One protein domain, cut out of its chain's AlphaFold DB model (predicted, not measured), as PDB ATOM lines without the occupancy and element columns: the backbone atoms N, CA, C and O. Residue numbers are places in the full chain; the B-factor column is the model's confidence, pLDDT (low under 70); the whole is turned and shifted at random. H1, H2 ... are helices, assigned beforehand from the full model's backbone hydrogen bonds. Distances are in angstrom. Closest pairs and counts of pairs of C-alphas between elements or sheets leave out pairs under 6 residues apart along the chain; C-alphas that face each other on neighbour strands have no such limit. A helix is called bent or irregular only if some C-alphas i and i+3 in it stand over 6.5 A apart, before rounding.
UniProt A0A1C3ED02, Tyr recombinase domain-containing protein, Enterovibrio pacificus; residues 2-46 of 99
ATOM      1  N   PRO A   2     482.490   8.451 692.220       86.25
ATOM      2  CA  PRO A   2     482.393   9.810 692.742       86.25
ATOM      3  C   PRO A   2     482.655   9.820 694.257       86.25
ATOM      4  O   PRO A   2     482.196   8.935 694.978       86.25
ATOM      5  N   LEU A   3     483.417  10.807 694.735       88.94
ATOM      6  CA  LEU A   3     483.682  11.020 696.160       88.94
ATOM      7  C   LEU A   3     482.697  12.067 696.684       88.94
ATOM      8  O   LEU A   3     482.852  13.249 696.391       88.94
ATOM      9  N   LEU A   4     481.680  11.626 697.425       89.31
ATOM     10  CA  LEU A   4     480.640  12.507 697.962       89.31
ATOM     11  C   LEU A   4     481.009  13.085 699.336       89.31
ATOM     12  O   LEU A   4     481.735  12.460 700.120       89.31
ATOM     13  N   GLY A   5     480.461  14.267 699.631       86.81
ATOM     14  CA  GLY A   5     480.630  14.973 700.902       86.81
ATOM     15  C   GLY A   5     482.098  15.169 701.280       86.81
ATOM     16  O   GLY A   5     482.946  15.481 700.444       86.81
ATOM     17  N   GLU A   6     482.415  14.899 702.543       92.19
ATOM     18  CA  GLU A   6     483.765  15.056 703.095       92.19
ATOM     19  C   GLU A   6     484.780  14.023 702.574       92.19
ATOM     20  O   GLU A   6     485.969  14.124 702.874       92.19
ATOM     21  N   SER A   7     484.369  13.032 701.774       92.25
ATOM     22  CA  SER A   7     485.265  11.960 701.307       92.25
ATOM     23  C   SER A   7     486.471  12.505 700.538       92.25
ATOM     24  O   SER A   7     487.601  12.051 700.731       92.25
ATOM     25  N   PHE A   8     486.251  13.514 699.691       93.56
ATOM     26  CA  PHE A   8     487.335  14.158 698.952       93.56
ATOM     27  C   PHE A   8     488.256  14.963 699.876       93.56
ATOM     28  O   PHE A   8     489.476  14.875 699.749       93.56
ATOM     29  N   ALA A   9     487.696  15.687 700.850       95.62
ATOM     30  CA  ALA A   9     488.477  16.422 701.842       95.62
ATOM     31  C   ALA A   9     489.336  15.476 702.703       95.62
ATOM     32  O   ALA A   9     490.520  15.743 702.921       95.62
ATOM     33  N   ILE A  10     488.784  14.329 703.118       95.38
ATOM     34  CA  ILE A  10     489.501  13.275 703.852       95.38
ATOM     35  C   ILE A  10     490.654  12.709 703.021       95.38
ATOM     36  O   ILE A  10     491.752  12.542 703.552       95.38
ATOM     37  N   ALA A  11     490.428  12.431 701.735       94.19
ATOM     38  CA  ALA A  11     491.480  11.960 700.840       94.19
ATOM     39  C   ALA A  11     492.587  13.015 700.673       94.19
ATOM     40  O   ALA A  11     493.768  12.689 700.749       94.19
ATOM     41  N   ARG A  12     492.212  14.291 700.516       94.31
ATOM     42  CA  ARG A  12     493.161  15.397 700.324       94.31
ATOM     43  C   ARG A  12     493.995  15.738 701.554       94.31
ATOM     44  O   ARG A  12     495.110  16.222 701.385       94.31
ATOM     45  N   ARG A  13     493.481  15.519 702.768       96.00
ATOM     46  CA  ARG A  13     494.225  15.783 704.014       96.00
ATOM     47  C   ARG A  13     495.188  14.663 704.412       96.00
ATOM     48  O   ARG A  13     495.870  14.815 705.423       96.00
ATOM     49  N   GLN A  14     495.204  13.530 703.701       96.31
ATOM     50  CA  GLN A  14     496.151  12.460 704.013       96.31
ATOM     51  C   GLN A  14     497.591  12.916 703.723       96.31
ATOM     52  O   GLN A  14     497.828  13.562 702.699       96.31
ATOM     53  N   PRO A  15     498.565  12.581 704.587       95.00
ATOM     54  CA  PRO A  15     499.974  12.821 704.301       95.00
ATOM     55  C   PRO A  15     500.418  12.101 703.020       95.00
ATOM     56  O   PRO A  15     500.151  10.913 702.849       95.00
ATOM     57  N   GLN A  16     501.141  12.794 702.140       94.25
ATOM     58  CA  GLN A  16     501.666  12.220 700.893       94.25
ATOM     59  C   GLN A  16     503.023  11.545 701.129       94.25
ATOM     60  O   GLN A  16     504.063  12.026 700.692       94.25
ATOM     61  N   THR A  17     503.022  10.448 701.886       95.38
ATOM     62  CA  THR A  17     504.240   9.694 702.242       95.38
ATOM     63  C   THR A  17     504.489   8.473 701.351       95.38
ATOM     64  O   THR A  17     505.469   7.757 701.542       95.38
ATOM     65  N   SER A  18     503.594   8.197 700.401       94.75
ATOM     66  CA  SER A  18     503.612   7.032 699.512       94.75
ATOM     67  C   SER A  18     502.743   7.298 698.276       94.75
ATOM     68  O   SER A  18     501.894   8.186 698.301       94.75
ATOM     69  N   ASP A  19     502.879   6.472 697.233       94.81
ATOM     70  CA  ASP A  19     502.025   6.488 696.033       94.81
ATOM     71  C   ASP A  19     500.536   6.222 696.331       94.81
ATOM     72  O   ASP A  19     499.660   6.485 695.508       94.81
ATOM     73  N   ARG A  20     500.222   5.654 697.504       95.00
ATOM     74  CA  ARG A  20     498.850   5.362 697.940       95.00
ATOM     75  C   ARG A  20     498.354   6.422 698.919       95.00
ATOM     76  O   ARG A  20     499.034   6.711 699.896       95.00
ATOM     77  N   ILE A  21     497.105   6.867 698.738       95.12
ATOM     78  CA  ILE A  21     496.408   7.785 699.666       95.12
ATOM     79  C   ILE A  21     496.378   7.219 701.097       95.12
ATOM     80  O   ILE A  21     496.584   7.945 702.062       95.12
ATOM     81  N   PHE A  22     496.145   5.908 701.231       94.62
ATOM     82  CA  PHE A  22     496.174   5.190 702.505       94.62
ATOM     83  C   PHE A  22     497.217   4.063 702.437       94.62
ATOM     84  O   PHE A  22     496.911   2.976 701.930       94.62
ATOM     85  N   PRO A  23     498.452   4.279 702.921       95.06
ATOM     86  CA  PRO A  23     499.543   3.308 702.812       95.06
ATOM     87  C   PRO A  23     499.485   2.230 703.912       95.06
ATOM     88  O   PRO A  23     500.479   1.933 704.570       95.06
ATOM     89  N   TYR A  24     498.314   1.623 704.126       93.81
ATOM     90  CA  TYR A  24     498.098   0.618 705.173       93.81
ATOM     91  C   TYR A  24     497.847  -0.779 704.598       93.81
ATOM     92  O   TYR A  24     497.284  -0.950 703.516       93.81
ATOM     93  N   ASN A  25     498.234  -1.807 705.356       94.69
ATOM     94  CA  ASN A  25     497.904  -3.192 705.034       94.69
ATOM     95  C   ASN A  25     496.420  -3.459 705.341       94.69
ATOM     96  O   ASN A  25     495.968  -3.252 706.468       94.69
ATOM     97  N   SER A  26     495.675  -3.972 704.361       93.69
ATOM     98  CA  SER A  26     494.241  -4.261 704.498       93.69
ATOM     99  C   SER A  26     493.924  -5.232 705.640       93.69
ATOM    100  O   SER A  26     492.930  -5.048 706.341       93.69
ATOM    101  N   ARG A  27     494.790  -6.223 705.900       94.75
ATOM    102  CA  ARG A  27     494.625  -7.155 707.030       94.75
ATOM    103  C   ARG A  27     494.714  -6.429 708.369       94.75
ATOM    104  O   ARG A  27     493.934  -6.722 709.273       94.75
ATOM    105  N   SER A  28     495.617  -5.457 708.479       96.38
ATOM    106  CA  SER A  28     495.777  -4.651 709.690       96.38
ATOM    107  C   SER A  28     494.569  -3.752 709.944       96.38
ATOM    108  O   SER A  28     494.179  -3.595 711.098       96.38
ATOM    109  N   VAL A  29     493.941  -3.215 708.889       95.62
ATOM    110  CA  VAL A  29     492.702  -2.423 708.998       95.62
ATOM    111  C   VAL A  29     491.564  -3.279 709.553       95.62
ATOM    112  O   VAL A  29     490.953  -2.908 710.554       95.62
ATOM    113  N   THR A  30     491.333  -4.460 708.973       94.31
ATOM    114  CA  THR A  30     490.300  -5.390 709.454       94.31
ATOM    115  C   THR A  30     490.550  -5.817 710.900       94.31
ATOM    116  O   THR A  30     489.628  -5.799 711.714       94.31
ATOM    117  N   ALA A  31     491.795  -6.154 711.250       96.19
ATOM    118  CA  ALA A  31     492.152  -6.524 712.618       96.19
ATOM    119  C   ALA A  31     491.959  -5.355 713.601       96.19
ATOM    120  O   ALA A  31     491.458  -5.555 714.705       96.19
ATOM    121  N   GLY A  32     492.326  -4.132 713.208       96.94
ATOM    122  CA  GLY A  32     492.106  -2.923 714.003       96.94
ATOM    123  C   GLY A  32     490.628  -2.664 714.276       96.94
ATOM    124  O   GLY A  32     490.251  -2.465 715.429       96.94
ATOM    125  N   PHE A  33     489.790  -2.763 713.243       97.06
ATOM    126  CA  PHE A  33     488.340  -2.648 713.377       97.06
ATOM    127  C   PHE A  33     487.771  -3.675 714.362       97.06
ATOM    128  O   PHE A  33     487.029  -3.314 715.270       97.06
ATOM    129  N   GLN A  34     488.159  -4.947 714.226       96.44
ATOM    130  CA  GLN A  34     487.699  -6.015 715.118       96.44
ATOM    131  C   GLN A  34     488.108  -5.771 716.574       96.44
ATOM    132  O   GLN A  34     487.294  -5.990 717.467       96.44
ATOM    133  N   ARG A  35     489.335  -5.285 716.824       97.62
ATOM    134  CA  ARG A  35     489.786  -4.940 718.182       97.62
ATOM    135  C   ARG A  35     488.915  -3.858 718.811       97.62
ATOM    136  O   ARG A  35     488.464  -4.042 719.935       97.62
ATOM    137  N   VAL A  36     488.660  -2.765 718.089       97.81
ATOM    138  CA  VAL A  36     487.837  -1.651 718.594       97.81
ATOM    139  C   VAL A  36     486.396  -2.100 718.822       97.81
ATOM    140  O   VAL A  36     485.859  -1.882 719.900       97.81
ATOM    141  N   ARG A  37     485.792  -2.797 717.851       97.56
ATOM    142  CA  ARG A  37     484.443  -3.368 717.976       97.56
ATOM    143  C   ARG A  37     484.313  -4.245 719.227       97.56
ATOM    144  O   ARG A  37     483.370  -4.073 719.989       97.56
ATOM    145  N   ASN A  38     485.264  -5.159 719.440       97.50
ATOM    146  CA  ASN A  38     485.254  -6.066 720.590       97.50
ATOM    147  C   ASN A  38     485.440  -5.314 721.914       97.50
ATOM    148  O   ASN A  38     484.760  -5.625 722.883       97.50
ATOM    149  N   ALA A  39     486.336  -4.323 721.956       98.31
ATOM    150  CA  ALA A  39     486.554  -3.504 723.149       98.31
ATOM    151  C   ALA A  39     485.306  -2.698 723.546       98.31
ATOM    152  O   ALA A  39     485.099  -2.437 724.726       98.31
ATOM    153  N   LEU A  40     484.468  -2.335 722.569       98.12
ATOM    154  CA  LEU A  40     483.185  -1.663 722.783       98.12
ATOM    155  C   LEU A  40     482.020  -2.631 723.054       98.12
ATOM    156  O   LEU A  40     480.900  -2.172 723.247       98.12
ATOM    157  N   GLY A  41     482.251  -3.949 723.044       97.75
ATOM    158  CA  GLY A  41     481.201  -4.950 723.258       97.75
ATOM    159  C   GLY A  41     480.141  -4.997 722.150       97.75
ATOM    160  O   GLY A  41     479.020  -5.421 722.403       97.75
ATOM    161  N   ILE A  42     480.464  -4.543 720.932       97.81
ATOM    162  CA  ILE A  42     479.504  -4.525 719.822       97.81
ATOM    163  C   ILE A  42     479.447  -5.910 719.176       97.81
ATOM    164  O   ILE A  42     480.422  -6.385 718.582       97.81
ATOM    165  N   GLU A  43     478.277  -6.530 719.253       96.12
ATOM    166  CA  GLU A  43     477.987  -7.817 718.631       96.12
ATOM    167  C   GLU A  43     477.441  -7.645 717.205       96.12
ATOM    168  O   GLU A  43     476.997  -6.570 716.815       96.12
ATOM    169  N   ASP A  44     477.562  -8.703 716.400       95.31
ATOM    170  CA  ASP A  44     477.044  -8.806 715.024       95.31
ATOM    171  C   ASP A  44     477.438  -7.694 714.023       95.31
ATOM    172  O   ASP A  44     476.855  -7.563 712.956       95.31
ATOM    173  N   LEU A  45     478.493  -6.922 714.309       95.75
ATOM    174  CA  LEU A  45     479.025  -5.920 713.380       95.75
ATOM    175  C   LEU A  45     480.256  -6.443 712.621       95.75
ATOM    176  O   LEU A  45     481.286  -6.799 713.213       95.75
ATOM    177  N   ARG A  46     480.199  -6.459 711.288       94.12
ATOM    178  CA  ARG A  46     481.302  -6.820 710.382       94.12
ATOM    179  C   ARG A  46     481.810  -5.594 709.626       94.12
ATOM    180  O   ARG A  46     481.109  -4.618 709.402       94.12
TER     181      ARG A  46
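Overview. This is residues 2 to 46 of the 99 residues of the protein "Tyr recombinase domain-containing protein" of Enterovibrio pacificus (UniProt A0A1C3ED02). What shape does the model make? H2, the longest helix, and the short helix H1 stand at the two ends of an open, bent outline, joined by the long link of residues 13 to 25 that swings round between them, with an empty gap between the helices. Past H2, residues 40 to 46 fold back beside it. What is it made of, and how large is it? The printed part has 45 residues with two named helices, in the order H1, H2, and no named strand; the class is all helix, with 20 of the 45 residues, under half, in named elements. It is only just loose, close to extended, with a radius of gyration of the C-alphas of 13.9 A and spans of 33 by 24 by 15 A.

Along the chain. Where is H2? H2 is residues 26 to 39, 20.2 A from first to last C-alpha, with C-alpha 26 at (494.241, -4.261, 704.498) and C-alpha 39 at (486.554, -3.504, 723.149). Where is H1? H1 is residues 7 to 12, with C-alpha 7 at (485.265, 11.960, 701.307), and its first and last C-alphas are 8.7 A apart.

Arrangement. Do the helices meet? H1 and H2 are apart, with no C-alpha of the one within 8 A of the other. Which residues stand free? Residues 4 to 9, of which 7 to 9 belong to H1, stand free, and residues 24 to 29, of which 26 to 29 belong to H2, stand free too. What do the backbones show? In H1 and H2 every O i to N i+4 pair is within hydrogen-bond range.

Size, cuts and confidence. How far does it reach? The two C-alphas farthest apart are those of Asp 19 and Gly 41, at 36.1 A. Is anything missing or uncertain? The printed part has no cut, its mean pLDDT is 94.9, and no printed residue is under 70. Which link is long? The link from H1 to H2 is long, with 13 residues.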